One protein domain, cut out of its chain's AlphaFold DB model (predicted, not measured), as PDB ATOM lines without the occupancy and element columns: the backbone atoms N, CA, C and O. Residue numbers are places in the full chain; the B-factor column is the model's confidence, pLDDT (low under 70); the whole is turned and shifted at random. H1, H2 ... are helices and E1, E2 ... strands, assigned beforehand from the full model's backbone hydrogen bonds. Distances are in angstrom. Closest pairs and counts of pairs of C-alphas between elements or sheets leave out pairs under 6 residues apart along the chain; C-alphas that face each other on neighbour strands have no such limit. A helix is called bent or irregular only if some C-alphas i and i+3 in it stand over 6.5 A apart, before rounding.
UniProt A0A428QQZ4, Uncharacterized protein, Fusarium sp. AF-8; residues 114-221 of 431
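AT A GLANCE: This is residues 114 to 221 of the 431 residues of an uncharacterized protein of Fusarium sp. AF-8 (UniProt A0A428QQZ4). The model has two parts joined where H1 meets H5: a cluster of three helices, H1, H2 and H3, and a small antiparallel hairpin of strands, E1 and E2, with H5 packed on E2. H4 lies beyond the last residues of H3, and residues 170 to 186, with no named element, lead from it back to the hairpin. The printed part has 108 residues, with five named helices and two named strands in the order H1, H2, H3, H4, E1, E2, H5. The class is mostly helix, and the helix packing is mostly crossed, one of four touching pairs being at a shallow tilt. The whole is compact, with a radius of gyration of the C-alphas of 14.7 A and spans of 44 by 35 by 21 A.

HOW THE PARTS SIT: H1, residues 114 to 126, is the hub and touches three helices. With residues 120 to 124 alone it touches H2, residues 132 to 141, at a steep tilt of 52 degrees, opposite ways; the closest C-alphas, of Trp 124 and Arg 132, are 6.8 A apart. H1 only just touches H3, residues 146 to 159, with 3 pairs of C-alphas within 8 A, the closest being Val 119 and Tyr 146 at 6.1 A. H2 and H3 touch at a steep tilt of 48 degrees, opposite ways, with the C-alphas of Leu 139 and Ala 149 closest at 5.6 A. H4, residues 161 to 169, is close to H3 but not clearly touching, the closest C-alphas being Ser 157 and Phe 163 at 6.8 A. E1, residues 187 to 190, and E2, residues 196 to 201, form a hairpin, with N 187 and O 199 at 2.8 A and N 197 and O 189 at 2.9 A, both within hydrogen-bond range. H5, residues 206 to 221, comes closest to E2 at the C-alphas of Pro 198 and Val 217, 6.0 A apart. H1 touches H5 at a steep tilt of 56 degrees, the closest C-alphas being Tyr 115 and Leu 208 at 6.3 A. Every O i to N i+4 pair is within hydrogen-bond range in H1 and H2, against 8 of 10 in H3, 9 of 12 in H5 and 2 of 5 in H4, where 2 of 6 O i to N i+3 pairs are within range.

IN THESE COORDINATES: H1 begins at C-alpha 114, (-25.018, 107.421, -31.890), and is 18.6 A long. H3 measures 19.7 A and E2 15.6 A. H5, 19.8 A long, has a kink of 40 degrees near residue 213, is only just irregular, with C-alphas 215 and 218 6.51 A apart, and ends at C-alpha 221, (-23.774, 111.656, -4.335).

THE WHOLE: The C-alphas farthest apart, of Ser 133 and Gln 193, are 44.8 A apart. The printed part has no cut, and the link from H4 to E1 is long, with 17 residues. The mean pLDDT of the printed part is 81.0, and residues 160 to 182 are under 70.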
ATOM      1  N   GLU A 114     -26.075 106.772 -32.652       90.06
ATOM      2  CA  GLU A 114     -25.018 107.421 -31.890       90.06
ATOM      3  C   GLU A 114     -24.842 106.725 -30.535       90.06
ATOM      4  O   GLU A 114     -23.738 106.263 -30.235       90.06
ATOM      5  N   TYR A 115     -25.942 106.511 -29.805       91.81
ATOM      6  CA  TYR A 115     -25.956 105.742 -28.561       91.81
ATOM      7  C   TYR A 115     -25.415 104.323 -28.759       91.81
ATOM      8  O   TYR A 115     -24.472 103.917 -28.081       91.81
ATOM      9  N   LYS A 116     -25.928 103.579 -29.751       93.44
ATOM     10  CA  LYS A 116     -25.479 102.197 -30.018       93.44
ATOM     11  C   LYS A 116     -23.975 102.119 -30.287       93.44
ATOM     12  O   LYS A 116     -23.308 101.208 -29.798       93.44
ATOM     13  N   LYS A 117     -23.424 103.081 -31.037       94.12
ATOM     14  CA  LYS A 117     -21.979 103.170 -31.301       94.12
ATOM     15  C   LYS A 117     -21.184 103.462 -30.027       94.12
ATOM     16  O   LYS A 117     -20.115 102.878 -29.854       94.12
ATOM     17  N   ALA A 118     -21.668 104.352 -29.162       93.94
ATOM     18  CA  ALA A 118     -21.015 104.667 -27.893       93.94
ATOM     19  C   ALA A 118     -20.991 103.446 -26.959       93.94
ATOM     20  O   ALA A 118     -19.921 103.065 -26.483       93.94
ATOM     21  N   VAL A 119     -22.125 102.752 -26.815       94.75
ATOM     22  CA  VAL A 119     -22.232 101.511 -26.032       94.75
ATOM     23  C   VAL A 119     -21.284 100.431 -26.551       94.75
ATOM     24  O   VAL A 119     -20.552  99.822 -25.773       94.75
ATOM     25  N   GLN A 120     -21.233 100.211 -27.869       94.94
ATOM     26  CA  GLN A 120     -20.308  99.243 -28.467       94.94
ATOM     27  C   GLN A 120     -18.846  99.578 -28.164       94.94
ATOM     28  O   GLN A 120     -18.087  98.701 -27.754       94.94
ATOM     29  N   LYS A 121     -18.444 100.846 -28.332       94.12
ATOM     30  CA  LYS A 121     -17.081 101.299 -28.015       94.12
ATOM     31  C   LYS A 121     -16.746 101.068 -26.542       94.12
ATOM     32  O   LYS A 121     -15.662 100.560 -26.251       94.12
ATOM     33  N   LEU A 122     -17.668 101.408 -25.641       93.00
ATOM     34  CA  LEU A 122     -17.513 101.228 -24.200       93.00
ATOM     35  C   LEU A 122     -17.350  99.743 -23.841       93.00
ATOM     36  O   LEU A 122     -16.360  99.364 -23.214       93.00
ATOM     37  N   ALA A 123     -18.250  98.886 -24.329       92.25
ATOM     38  CA  ALA A 123     -18.220  97.447 -24.078       92.25
ATOM     39  C   ALA A 123     -16.966  96.772 -24.662       92.25
ATOM     40  O   ALA A 123     -16.343  95.946 -23.999       92.25
ATOM     41  N   TRP A 124     -16.533  97.143 -25.873       93.31
ATOM     42  CA  TRP A 124     -15.281  96.632 -26.447       93.31
ATOM     43  C   TRP A 124     -14.048  97.080 -25.661       93.31
ATOM     44  O   TRP A 124     -13.052  96.354 -25.616       93.31
ATOM     45  N   HIS A 125     -14.086  98.275 -25.067       89.31
ATOM     46  CA  HIS A 125     -12.986  98.777 -24.258       89.31
ATOM     47  C   HIS A 125     -12.887  98.059 -22.904       89.31
ATOM     48  O   HIS A 125     -11.778  97.749 -22.466       89.31
ATOM     49  N   GLU A 126     -14.012  97.767 -22.254       87.50
ATOM     50  CA  GLU A 126     -14.030  97.031 -20.986       87.50
ATOM     51  C   GLU A 126     -13.718  95.540 -21.193       87.50
ATOM     52  O   GLU A 126     -12.815  94.987 -20.562       87.50
ATOM     53  N   PHE A 127     -14.387  94.889 -22.148       88.25
ATOM     54  CA  PHE A 127     -14.317  93.441 -22.365       88.25
ATOM     55  C   PHE A 127     -13.360  93.042 -23.493       88.25
ATOM     56  O   PHE A 127     -13.680  92.197 -24.327       88.25
ATOM     57  N   LYS A 128     -12.131  93.581 -23.498       84.81
ATOM     58  CA  LYS A 128     -11.097  93.259 -24.516       84.81
ATOM     59  C   LYS A 128     -10.760  91.759 -24.632       84.81
ATOM     60  O   LYS A 128     -10.126  91.355 -25.601       84.81
ATOM     61  N   GLY A 129     -11.132  90.947 -23.638       82.31
ATOM     62  CA  GLY A 129     -10.935  89.492 -23.629       82.31
ATOM     63  C   GLY A 129     -12.008  88.681 -24.369       82.31
ATOM     64  O   GLY A 129     -11.799  87.492 -24.604       82.31
ATOM     65  N   LEU A 130     -13.140  89.292 -24.735       88.06
ATOM     66  CA  LEU A 130     -14.215  88.657 -25.500       88.06
ATOM     67  C   LEU A 130     -14.149  89.071 -26.976       88.06
ATOM     68  O   LEU A 130     -13.639  90.135 -27.326       88.06
ATOM     69  N   SER A 131     -14.668  88.219 -27.862       91.12
ATOM     70  CA  SER A 131     -14.752  88.560 -29.283       91.12
ATOM     71  C   SER A 131     -15.790  89.669 -29.506       91.12
ATOM     72  O   SER A 131     -16.809  89.745 -28.816       91.12
ATOM     73  N   ARG A 132     -15.564  90.527 -30.510       93.25
ATOM     74  CA  ARG A 132     -16.511  91.604 -30.849       93.25
ATOM     75  C   ARG A 132     -17.881  91.071 -31.269       93.25
ATOM     76  O   ARG A 132     -18.879  91.730 -30.996       93.25
ATOM     77  N   SER A 133     -17.939  89.903 -31.912       93.12
ATOM     78  CA  SER A 133     -19.201  89.262 -32.296       93.12
ATOM     79  C   SER A 133     -19.994  88.816 -31.072       93.12
ATOM     80  O   SER A 133     -21.179  89.121 -30.998       93.12
ATOM     81  N   THR A 134     -19.342  88.193 -30.083       92.94
ATOM     82  CA  THR A 134     -19.986  87.829 -28.813       92.94
ATOM     83  C   THR A 134     -20.501  89.067 -28.083       92.94
ATOM     84  O   THR A 134     -21.645  89.074 -27.645       92.94
ATOM     85  N   ILE A 135     -19.706  90.143 -28.013       93.25
ATOM     86  CA  ILE A 135     -20.143  91.391 -27.367       93.25
ATOM     87  C   ILE A 135     -21.361  91.985 -28.086       93.25
ATOM     88  O   ILE A 135     -22.339  92.350 -27.444       93.25
ATOM     89  N   ASN A 136     -21.331  92.054 -29.418       95.44
ATOM     90  CA  ASN A 136     -22.440  92.606 -30.195       95.44
ATOM     91  C   ASN A 136     -23.720  91.765 -30.097       95.44
ATOM     92  O   ASN A 136     -24.799  92.347 -30.139       95.44
ATOM     93  N   ALA A 137     -23.611  90.438 -29.973       94.88
ATOM     94  CA  ALA A 137     -24.765  89.563 -29.782       94.88
ATOM     95  C   ALA A 137     -25.469  89.863 -28.450       94.88
ATOM     96  O   ALA A 137     -26.656  90.168 -28.448       94.88
ATOM     97  N   VAL A 138     -24.713  89.920 -27.347       94.38
ATOM     98  CA  VAL A 138     -25.262  90.230 -26.014       94.38
ATOM     99  C   VAL A 138     -25.850  91.643 -25.960       94.38
ATOM    100  O   VAL A 138     -26.908  91.867 -25.371       94.38
ATOM    101  N   LEU A 139     -25.196  92.615 -26.607       94.56
ATOM    102  CA  LEU A 139     -25.749  93.964 -26.741       94.56
ATOM    103  C   LEU A 139     -27.059  93.966 -27.540       94.56
ATOM    104  O   LEU A 139     -27.969  94.706 -27.198       94.56
ATOM    105  N   ALA A 140     -27.184  93.163 -28.597       92.56
ATOM    106  CA  ALA A 140     -28.419  93.098 -29.375       92.56
ATOM    107  C   ALA A 140     -29.574  92.460 -28.584       92.56
ATOM    108  O   ALA A 140     -30.697  92.955 -28.674       92.56
ATOM    109  N   GLU A 141     -29.288  91.421 -27.792       91.38
ATOM    110  CA  GLU A 141     -30.254  90.751 -26.905       91.38
ATOM    111  C   GLU A 141     -30.829  91.712 -25.854       91.38
ATOM    112  O   GLU A 141     -32.032  91.738 -25.629       91.38
ATOM    113  N   SER A 142     -29.991  92.579 -25.288       90.00
ATOM    114  CA  SER A 142     -30.360  93.578 -24.266       90.00
ATOM    115  C   SER A 142     -30.792  94.936 -24.843       90.00
ATOM    116  O   SER A 142     -30.703  95.965 -24.176       90.00
ATOM    117  N   ASN A 143     -31.203  94.998 -26.116       92.19
ATOM    118  CA  ASN A 143     -31.582  96.248 -26.803       92.19
ATOM    119  C   ASN A 143     -30.536  97.387 -26.679       92.19
ATOM    120  O   ASN A 143     -30.860  98.574 -26.687       92.19
ATOM    121  N   TYR A 144     -29.255  97.027 -26.625       93.44
ATOM    122  CA  TYR A 144     -28.101  97.904 -26.415       93.44
ATOM    123  C   TYR A 144     -28.081  98.625 -25.057       93.44
ATOM    124  O   TYR A 144     -27.306  99.565 -24.905       93.44
ATOM    125  N   SER A 145     -28.865  98.180 -24.072       92.25
ATOM    126  CA  SER A 145     -28.738  98.617 -22.679       92.25
ATOM    127  C   SER A 145     -27.397  98.148 -22.119       92.25
ATOM    128  O   SER A 145     -27.163  96.951 -21.933       92.25
ATOM    129  N   TYR A 146     -26.471  99.080 -21.891       91.94
ATOM    130  CA  TYR A 146     -25.109  98.718 -21.500       91.94
ATOM    131  C   TYR A 146     -25.074  98.034 -20.128       91.94
ATOM    132  O   TYR A 146     -24.405  97.012 -19.980       91.94
ATOM    133  N   LEU A 147     -25.793  98.569 -19.138       89.44
ATOM    134  CA  LEU A 147     -25.756  98.058 -17.764       89.44
ATOM    135  C   LEU A 147     -26.370  96.654 -17.643       89.44
ATOM    136  O   LEU A 147     -25.826  95.817 -16.922       89.44
ATOM    137  N   GLU A 148     -27.432  96.363 -18.398       89.81
ATOM    138  CA  GLU A 148     -28.028  95.021 -18.473       89.81
ATOM    139  C   GLU A 148     -27.101  94.042 -19.203       89.81
ATOM    140  O   GLU A 148     -26.764  92.981 -18.671       89.81
ATOM    141  N   ALA A 149     -26.594  94.428 -20.383       92.00
ATOM    142  CA  ALA A 149     -25.646  93.615 -21.146       92.00
ATOM    143  C   ALA A 149     -24.407  93.251 -20.325       92.00
ATOM    144  O   ALA A 149     -23.868  92.146 -20.427       92.00
ATOM    145  N   ARG A 150     -23.938  94.197 -19.504       88.88
ATOM    146  CA  ARG A 150     -22.734  94.064 -18.695       88.88
ATOM    147  C   ARG A 150     -22.814  92.876 -17.743       88.88
ATOM    148  O   ARG A 150     -21.819  92.170 -17.620       88.88
ATOM    149  N   GLN A 151     -23.958  92.598 -17.118       87.38
ATOM    150  CA  GLN A 151     -24.103  91.456 -16.200       87.38
ATOM    151  C   GLN A 151     -23.807  90.121 -16.906       87.38
ATOM    152  O   GLN A 151     -23.036  89.284 -16.416       87.38
ATOM    153  N   THR A 152     -24.334  89.962 -18.119       89.06
ATOM    154  CA  THR A 152     -24.086  88.793 -18.968       89.06
ATOM    155  C   THR A 152     -22.643  88.768 -19.471       89.06
ATOM    156  O   THR A 152     -21.987  87.728 -19.416       89.06
ATOM    157  N   LEU A 153     -22.095  89.910 -19.900       89.44
ATOM    158  CA  LEU A 153     -20.708  90.011 -20.370       89.44
ATOM    159  C   LEU A 153     -19.685  89.702 -19.271       89.44
ATOM    160  O   LEU A 153     -18.708  89.003 -19.541       89.44
ATOM    161  N   VAL A 154     -19.918  90.148 -18.032       86.81
ATOM    162  CA  VAL A 154     -19.083  89.792 -16.876       86.81
ATOM    163  C   VAL A 154     -19.118  88.283 -16.654       86.81
ATOM    164  O   VAL A 154     -18.056  87.661 -16.580       86.81
ATOM    165  N   THR A 155     -20.307  87.676 -16.661       86.94
ATOM    166  CA  THR A 155     -20.485  86.223 -16.515       86.94
ATOM    167  C   THR A 155     -19.795  85.423 -17.628       86.94
ATOM    168  O   THR A 155     -19.180  84.387 -17.371       86.94
ATOM    169  N   LEU A 156     -19.861  85.885 -18.878       86.44
ATOM    170  CA  LEU A 156     -19.167  85.247 -20.003       86.44
ATOM    171  C   LEU A 156     -17.647  85.433 -19.918       86.44
ATOM    172  O   LEU A 156     -16.888  84.525 -20.259       86.44
ATOM    173  N   SER A 157     -17.194  86.596 -19.449       82.06
ATOM    174  CA  SER A 157     -15.769  86.900 -19.300       82.06
ATOM    175  C   SER A 157     -15.107  86.062 -18.204       82.06
ATOM    176  O   SER A 157     -13.990  85.592 -18.410       82.06
ATOM    177  N   SER A 158     -15.806  85.798 -17.094       76.31
ATOM    178  CA  SER A 158     -15.293  84.996 -15.976       76.31
ATOM    179  C   SER A 158     -15.207  83.501 -16.301       76.31
ATOM    180  O   SER A 158     -14.319  82.816 -15.798       76.31
ATOM    181  N   LYS A 159     -16.075  82.998 -17.189       72.88
ATOM    182  CA  LYS A 159     -16.064  81.607 -17.682       72.88
ATOM    183  C   LYS A 159     -15.059  81.356 -18.814       72.88
ATOM    184  O   LYS A 159     -14.802  80.206 -19.168       72.88
ATOM    185  N   SER A 160     -14.490  82.403 -19.409       64.19
ATOM    186  CA  SER A 160     -13.530  82.270 -20.506       64.19
ATOM    187  C   SER A 160     -12.117  82.006 -19.977       64.19
ATOM    188  O   SER A 160     -11.515  82.862 -19.332       64.19
ATOM    189  N   TRP A 161     -11.539  80.849 -20.323       51.81
ATOM    190  CA  TRP A 161     -10.163  80.434 -19.976       51.81
ATOM    191  C   TRP A 161      -9.071  81.463 -20.332       51.81
ATOM    192  O   TRP A 161      -7.994  81.483 -19.733       51.81
ATOM    193  N   ARG A 162      -9.347  82.368 -21.283       54.41
ATOM    194  CA  ARG A 162      -8.448  83.471 -21.665       54.41
ATOM    195  C   ARG A 162      -8.289  84.533 -20.567       54.41
ATOM    196  O   ARG A 162      -7.295  85.263 -20.572       54.41
ATOM    197  N   PHE A 163      -9.230  84.619 -19.625       50.62
ATOM    198  CA  PHE A 163      -9.157  85.541 -18.492       50.62
ATOM    199  C   PHE A 163      -8.286  84.985 -17.360       50.62
ATOM    200  O   PHE A 163      -7.510  85.743 -16.786       50.62
ATOM    201  N   THR A 164      -8.295  83.666 -17.132       51.16
ATOM    202  CA  THR A 164      -7.453  82.983 -16.131       51.16
ATOM    203  C   THR A 164      -5.954  83.151 -16.413       51.16
ATOM    204  O   THR A 164      -5.159  83.289 -15.489       51.16
ATOM    205  N   ILE A 165      -5.556  83.208 -17.691       48.81
ATOM    206  CA  ILE A 165      -4.154  83.436 -18.089       48.81
ATOM    207  C   ILE A 165      -3.805  84.936 -18.050       48.81
ATOM    208  O   ILE A 165      -2.710  85.312 -17.638       48.81
ATOM    209  N   SER A 166      -4.742  85.825 -18.407       47.56
ATOM    210  CA  SER A 166      -4.501  87.278 -18.385       47.56
ATOM    211  C   SER A 166      -4.452  87.867 -16.971       47.56
ATOM    212  O   SER A 166      -3.704  88.817 -16.750       47.56
ATOM    213  N   SER A 167      -5.203  87.314 -16.012       51.34
ATOM    214  CA  SER A 167      -5.199  87.756 -14.609       51.34
ATOM    215  C   SER A 167      -3.915  87.393 -13.857       51.34
ATOM    216  O   SER A 167      -3.582  88.051 -12.875       51.34
ATOM    217  N   LEU A 168      -3.181  86.373 -14.323       50.59
ATOM    218  CA  LEU A 168      -1.890  85.953 -13.763       50.59
ATOM    219  C   LEU A 168      -0.712  86.806 -14.270       50.59
ATOM    220  O   LEU A 168       0.222  87.051 -13.513       50.59
ATOM    221  N   PHE A 169      -0.765  87.302 -15.512       49.25
ATOM    222  CA  PHE A 169       0.314  88.111 -16.107       49.25
ATOM    223  C   PHE A 169       0.091  89.628 -16.030       49.25
ATOM    224  O   PHE A 169       1.053  90.392 -15.998       49.25
ATOM    225  N   PHE A 170      -1.158  90.087 -15.956       49.59
ATOM    226  CA  PHE A 170      -1.492  91.498 -15.797       49.59
ATOM    227  C   PHE A 170      -2.385  91.626 -14.571       49.59
ATOM    228  O   PHE A 170      -3.544  91.230 -14.635       49.59
ATOM    229  N   ARG A 171      -1.847  92.176 -13.469       45.84
ATOM    230  CA  ARG A 171      -2.551  92.501 -12.210       45.84
ATOM    231  C   ARG A 171      -3.786  93.389 -12.458       45.84
ATOM    232  O   ARG A 171      -3.773  94.586 -12.181       45.84
ATOM    233  N   ARG A 172      -4.851  92.831 -13.025       50.88
ATOM    234  CA  ARG A 172      -6.135  93.493 -13.251       50.88
ATOM    235  C   ARG A 172      -7.043  93.129 -12.092       50.88
ATOM    236  O   ARG A 172      -7.181  91.953 -11.764       50.88
ATOM    237  N   LYS A 173      -7.631  94.149 -11.461       49.81
ATOM    238  CA  LYS A 173      -8.606  93.963 -10.383       49.81
ATOM    239  C   LYS A 173      -9.773  93.111 -10.912       49.81
ATOM    240  O   LYS A 173     -10.200  93.350 -12.045       49.81
ATOM    241  N   PRO A 174     -10.258  92.115 -10.147       48.19
ATOM    242  CA  PRO A 174     -11.419  91.332 -10.546       48.19
ATOM    243  C   PRO A 174     -12.596  92.276 -10.784       48.19
ATOM    244  O   PRO A 174     -12.811  93.222 -10.026       48.19
ATOM    245  N   ILE A 175     -13.314  92.047 -11.881       53.69
ATOM    246  CA  ILE A 175     -14.478  92.841 -12.259       53.69
ATOM    247  C   ILE A 175     -15.580  92.511 -11.246       53.69
ATOM    248  O   ILE A 175     -16.226  91.473 -11.357       53.69
ATOM    249  N   ALA A 176     -15.725  93.347 -10.216       47.72
ATOM    250  CA  ALA A 176     -16.711  93.151  -9.164       47.72
ATOM    251  C   ALA A 176     -18.136  93.257  -9.735       47.72
ATOM    252  O   ALA A 176     -18.432  94.106 -10.582       47.72
ATOM    253  N   THR A 177     -19.001  92.347  -9.292       47.97
ATOM    254  CA  THR A 177     -20.383  92.164  -9.761       47.97
ATOM    255  C   THR A 177     -21.430  92.852  -8.890       47.97
ATOM    256  O   THR A 177     -22.615  92.623  -9.097       47.97
ATOM    257  N   GLY A 178     -21.050  93.697  -7.936       50.75
ATOM    258  CA  GLY A 178     -22.020  94.321  -7.044       50.75
ATOM    259  C   GLY A 178     -21.522  95.636  -6.477       50.75
ATOM    260  O   GLY A 178     -20.342  95.751  -6.159       50.75
ATOM    261  N   GLU A 179     -22.467  96.566  -6.348       53.06
ATOM    262  CA  GLU A 179     -22.384  97.889  -5.717       53.06
ATOM    263  C   GLU A 179     -21.834  99.009  -6.616       53.06
ATOM    264  O   GLU A 179     -20.761  98.913  -7.214       53.06
ATOM    265  N   SER A 180     -22.606 100.100  -6.709       55.03
ATOM    266  CA  SER A 180     -22.275 101.323  -7.455       55.03
ATOM    267  C   SER A 180     -20.923 101.912  -7.035       55.03
ATOM    268  O   SER A 180     -20.211 102.455  -7.875       55.03
ATOM    269  N   GLU A 181     -20.526 101.729  -5.771       58.59
ATOM    270  CA  GLU A 181     -19.242 102.176  -5.209       58.59
ATOM    271  C   GLU A 181     -18.023 101.500  -5.857       58.59
ATOM    272  O   GLU A 181     -16.979 102.131  -6.038       58.59
ATOM    273  N   ASN A 182     -18.163 100.229  -6.252       64.56
ATOM    274  CA  ASN A 182     -17.087  99.412  -6.820       64.56
ATOM    275  C   ASN A 182     -17.214  99.228  -8.340       64.56
ATOM    276  O   ASN A 182     -16.506  98.408  -8.937       64.56
ATOM    277  N   HIS A 183     -18.109  99.978  -8.990       77.56
ATOM    278  CA  HIS A 183     -18.318  99.854 -10.424       77.56
ATOM    279  C   HIS A 183     -17.073 100.335 -11.195       77.56
ATOM    280  O   HIS A 183     -16.614 101.452 -10.973       77.56
ATOM    281  N   PRO A 184     -16.526  99.564 -12.155       82.31
ATOM    282  CA  PRO A 184     -15.254  99.910 -12.801       82.31
ATOM    283  C   PRO A 184     -15.302 101.160 -13.687       82.31
ATOM    284  O   PRO A 184     -14.251 101.677 -14.059       82.31
ATOM    285  N   LEU A 185     -16.500 101.634 -14.047       85.94
ATOM    286  CA  LEU A 185     -16.668 102.922 -14.732       85.94
ATOM    287  C   LEU A 185     -16.623 104.127 -13.788       85.94
ATOM    288  O   LEU A 185     -16.437 105.244 -14.265       85.94
ATOM    289  N   VAL A 186     -16.797 103.913 -12.482       87.62
ATOM    290  CA  VAL A 186     -16.714 104.972 -11.477       87.62
ATOM    291  C   VAL A 186     -15.252 105.144 -11.086       87.62
ATOM    292  O   VAL A 186     -14.570 104.208 -10.671       87.62
ATOM    293  N   SER A 187     -14.758 106.366 -11.236       86.81
ATOM    294  CA  SER A 187     -13.426 106.770 -10.812       86.81
ATOM    295  C   SER A 187     -13.522 107.860  -9.753       86.81
ATOM    296  O   SER A 187     -14.178 108.883  -9.946       86.81
ATOM    297  N   TRP A 188     -12.859 107.632  -8.626       86.69
ATOM    298  CA  TRP A 188     -12.826 108.550  -7.495       86.69
ATOM    299  C   TRP A 188     -11.718 109.576  -7.711       86.69
ATOM    300  O   TRP A 188     -10.540 109.212  -7.793       86.69
ATOM    301  N   ARG A 189     -12.083 110.854  -7.849       85.19
ATOM    302  CA  ARG A 189     -11.125 111.937  -8.104       85.19
ATOM    303  C   ARG A 189     -11.183 112.989  -7.011       85.19
ATOM    304  O   ARG A 189     -12.260 113.369  -6.565       85.19
ATOM    305  N   SER A 190     -10.006 113.456  -6.599       83.69
ATOM    306  CA  SER A 190      -9.882 114.585  -5.678       83.69
ATOM    307  C   SER A 190     -10.181 115.888  -6.413       83.69
ATOM    308  O   SER A 190      -9.648 116.129  -7.495       83.69
ATOM    309  N   THR A 191     -11.000 116.737  -5.804       76.88
ATOM    310  CA  THR A 191     -11.287 118.105  -6.264       76.88
ATOM    311  C   THR A 191     -10.150 119.084  -5.970       76.88
ATOM    312  O   THR A 191     -10.240 120.259  -6.315       76.88
ATOM    313  N   GLY A 192      -9.088 118.636  -5.291       73.19
ATOM    314  CA  GLY A 192      -8.011 119.497  -4.799       73.19
ATOM    315  C   GLY A 192      -8.364 120.265  -3.519       73.19
ATOM    316  O   GLY A 192      -7.463 120.768  -2.860       73.19
ATOM    317  N   GLN A 193      -9.637 120.288  -3.113       73.69
ATOM    318  CA  GLN A 193     -10.124 120.925  -1.880       73.69
ATOM    319  C   GLN A 193     -10.374 119.911  -0.748       73.69
ATOM    320  O   GLN A 193     -11.113 120.181   0.192       73.69
ATOM    321  N   GLY A 194      -9.779 118.718  -0.844       74.00
ATOM    322  CA  GLY A 194      -9.903 117.660   0.165       74.00
ATOM    323  C   GLY A 194     -11.148 116.777   0.038       74.00
ATOM    324  O   GLY A 194     -11.269 115.816   0.791       74.00
ATOM    325  N   SER A 195     -12.041 117.032  -0.926       78.62
ATOM    326  CA  SER A 195     -13.162 116.136  -1.236       78.62
ATOM    327  C   SER A 195     -12.830 115.199  -2.398       78.62
ATOM    328  O   SER A 195     -12.209 115.593  -3.389       78.62
ATOM    329  N   ILE A 196     -13.235 113.936  -2.269       86.00
ATOM    330  CA  ILE A 196     -13.123 112.919  -3.316       86.00
ATOM    331  C   ILE A 196     -14.534 112.675  -3.846       86.00
ATOM    332  O   ILE A 196     -15.428 112.370  -3.065       86.00
ATOM    333  N   ILE A 197     -14.736 112.835  -5.153       87.94
ATOM    334  CA  ILE A 197     -16.060 112.751  -5.784       87.94
ATOM    335  C   ILE A 197     -16.076 111.584  -6.785       87.94
ATOM    336  O   ILE A 197     -15.079 111.381  -7.496       87.94
ATOM    337  N   PRO A 198     -17.173 110.804  -6.857       91.12
ATOM    338  CA  PRO A 198     -17.348 109.781  -7.880       91.12
ATOM    339  C   PRO A 198     -17.559 110.429  -9.251       91.12
ATOM    340  O   PRO A 198     -18.390 111.320  -9.421       91.12
ATOM    341  N   THR A 199     -16.798 109.979 -10.246       91.06
ATOM    342  CA  THR A 199     -16.817 110.541 -11.603       91.06
ATOM    343  C   THR A 199     -16.848 109.434 -12.649       91.06
ATOM    344  O   THR A 199     -16.196 108.400 -12.476       91.06
ATOM    345  N   ILE A 200     -17.560 109.645 -13.753       91.75
ATOM    346  CA  ILE A 200     -17.532 108.757 -14.927       91.75
ATOM    347  C   ILE A 200     -16.811 109.443 -16.082       91.75
ATOM    348  O   ILE A 200     -16.764 110.667 -16.156       91.75
ATOM    349  N   ARG A 201     -16.238 108.662 -16.997       89.94
ATOM    350  CA  ARG A 201     -15.632 109.210 -18.215       89.94
ATOM    351  C   ARG A 201     -16.707 109.457 -19.269       89.94
ATOM    352  O   ARG A 201     -17.521 108.566 -19.501       89.94
ATOM    353  N   ALA A 202     -16.650 110.600 -19.945       90.44
ATOM    354  CA  ALA A 202     -17.541 110.892 -21.060       90.44
ATOM    355  C   ALA A 202     -17.396 109.836 -22.171       90.44
ATOM    356  O   ALA A 202     -16.291 109.496 -22.612       90.44
ATOM    357  N   THR A 203     -18.524 109.299 -22.623       88.94
ATOM    358  CA  THR A 203     -18.602 108.264 -23.663       88.94
ATOM    359  C   THR A 203     -18.751 108.857 -25.065       88.94
ATOM    360  O   THR A 203     -18.588 108.144 -26.062       88.94
ATOM    361  N   GLY A 204     -19.031 110.164 -25.149       86.06
ATOM    362  CA  GLY A 204     -19.309 110.884 -26.391       86.06
ATOM    363  C   GLY A 204     -20.755 110.733 -26.871       86.06
ATOM    364  O   GLY A 204     -21.048 111.032 -28.027       86.06
ATOM    365  N   SER A 205     -21.653 110.239 -26.014       90.12
ATOM    366  CA  SER A 205     -23.093 110.182 -26.252       90.12
ATOM    367  C   SER A 205     -23.818 110.719 -25.027       90.12
ATOM    368  O   SER A 205     -23.863 110.047 -24.000       90.12
ATOM    369  N   ALA A 206     -24.445 111.888 -25.163       89.31
ATOM    370  CA  ALA A 206     -25.184 112.553 -24.088       89.31
ATOM    371  C   ALA A 206     -26.250 111.653 -23.434       89.31
ATOM    372  O   ALA A 206     -26.452 111.696 -22.224       89.31
ATOM    373  N   GLU A 207     -26.915 110.810 -24.232       89.00
ATOM    374  CA  GLU A 207     -27.904 109.840 -23.749       89.00
ATOM    375  C   GLU A 207     -27.274 108.783 -22.827       89.00
ATOM    376  O   GLU A 207     -27.827 108.477 -21.773       89.00
ATOM    377  N   LEU A 208     -26.109 108.244 -23.207       91.31
ATOM    378  CA  LEU A 208     -25.416 107.206 -22.437       91.31
ATOM    379  C   LEU A 208     -24.735 107.800 -21.203       91.31
ATOM    380  O   LEU A 208     -24.766 107.198 -20.137       91.31
ATOM    381  N   ASP A 209     -24.155 108.991 -21.338       92.50
ATOM    382  CA  ASP A 209     -23.519 109.708 -20.234       92.50
ATOM    383  C   ASP A 209     -24.529 110.028 -19.127       92.50
ATOM    384  O   ASP A 209     -24.240 109.799 -17.953       92.50
ATOM    385  N   ARG A 210     -25.744 110.461 -19.496       91.25
ATOM    386  CA  ARG A 210     -26.842 110.671 -18.543       91.25
ATOM    387  C   ARG A 210     -27.286 109.362 -17.891       91.25
ATOM    388  O   ARG A 210     -27.378 109.305 -16.674       91.25
ATOM    389  N   GLU A 211     -27.483 108.293 -18.666       90.94
ATOM    390  CA  GLU A 211     -27.859 106.975 -18.123       90.94
ATOM    391  C   GLU A 211     -26.836 106.451 -17.098       90.94
ATOM    392  O   GLU A 211     -27.207 105.981 -16.019       90.94
ATOM    393  N   LEU A 212     -25.544 106.558 -17.417       91.94
ATOM    394  CA  LEU A 212     -24.462 106.147 -16.525       91.94
ATOM    395  C   LEU A 212     -24.367 107.051 -15.291       91.94
ATOM    396  O   LEU A 212     -24.139 106.539 -14.197       91.94
ATOM    397  N   TYR A 213     -24.550 108.365 -15.443       92.75
ATOM    398  CA  TYR A 213     -24.540 109.304 -14.321       92.75
ATOM    399  C   TYR A 213     -25.697 109.026 -13.358       92.75
ATOM    400  O   TYR A 213     -25.454 108.811 -12.168       92.75
ATOM    401  N   ASP A 214     -26.923 108.944 -13.876       91.94
ATOM    402  CA  ASP A 214     -28.143 108.718 -13.094       91.94
ATOM    403  C   ASP A 214     -28.087 107.388 -12.332       91.94
ATOM    404  O   ASP A 214     -28.574 107.289 -11.208       91.94
ATOM    405  N   THR A 215     -27.472 106.360 -12.925       90.88
ATOM    406  CA  THR A 215     -27.439 105.018 -12.330       90.88
ATOM    407  C   THR A 215     -26.237 104.792 -11.409       90.88
ATOM    408  O   THR A 215     -26.350 104.057 -10.429       90.88
ATOM    409  N   LEU A 216     -25.071 105.379 -11.709       90.62
ATOM    410  CA  LEU A 216     -23.824 105.085 -10.989       90.62
ATOM    411  C   LEU A 216     -23.355 106.222 -10.080       90.62
ATOM    412  O   LEU A 216     -22.825 105.946  -9.010       90.62
ATOM    413  N   VAL A 217     -23.516 107.483 -10.490       91.88
ATOM    414  CA  VAL A 217     -22.951 108.647  -9.783       91.88
ATOM    415  C   VAL A 217     -23.987 109.306  -8.881       91.88
ATOM    416  O   VAL A 217     -23.705 109.549  -7.708       91.88
ATOM    417  N   ALA A 218     -25.191 109.568  -9.393       92.19
ATOM    418  CA  ALA A 218     -26.243 110.247  -8.641       92.19
ATOM    419  C   ALA A 218     -26.612 109.528  -7.323       92.19
ATOM    420  O   ALA A 218     -26.670 110.206  -6.295       92.19
ATOM    421  N   PRO A 219     -26.756 108.184  -7.271       92.19
ATOM    422  CA  PRO A 219     -27.068 107.487  -6.023       92.19
ATOM    423  C   PRO A 219     -25.946 107.589  -4.986       92.19
ATOM    424  O   PRO A 219     -26.227 107.657  -3.792       92.19
ATOM    425  N   LEU A 220     -24.684 107.632  -5.429       90.50
ATOM    426  CA  LEU A 220     -23.532 107.819  -4.546       90.50
ATOM    427  C   LEU A 220     -23.510 109.233  -3.967       90.50
ATOM    428  O   LEU A 220     -23.388 109.389  -2.758       90.50
ATOM    429  N   LYS A 221     -23.708 110.261  -4.804       90.81
ATOM    430  CA  LYS A 221     -23.774 111.656  -4.335       90.81
ATOM    431  C   LYS A 221     -24.928 111.870  -3.359       90.81
ATOM    432  O   LYS A 221     -24.771 112.590  -2.377       90.81
TER     433      LYS A 221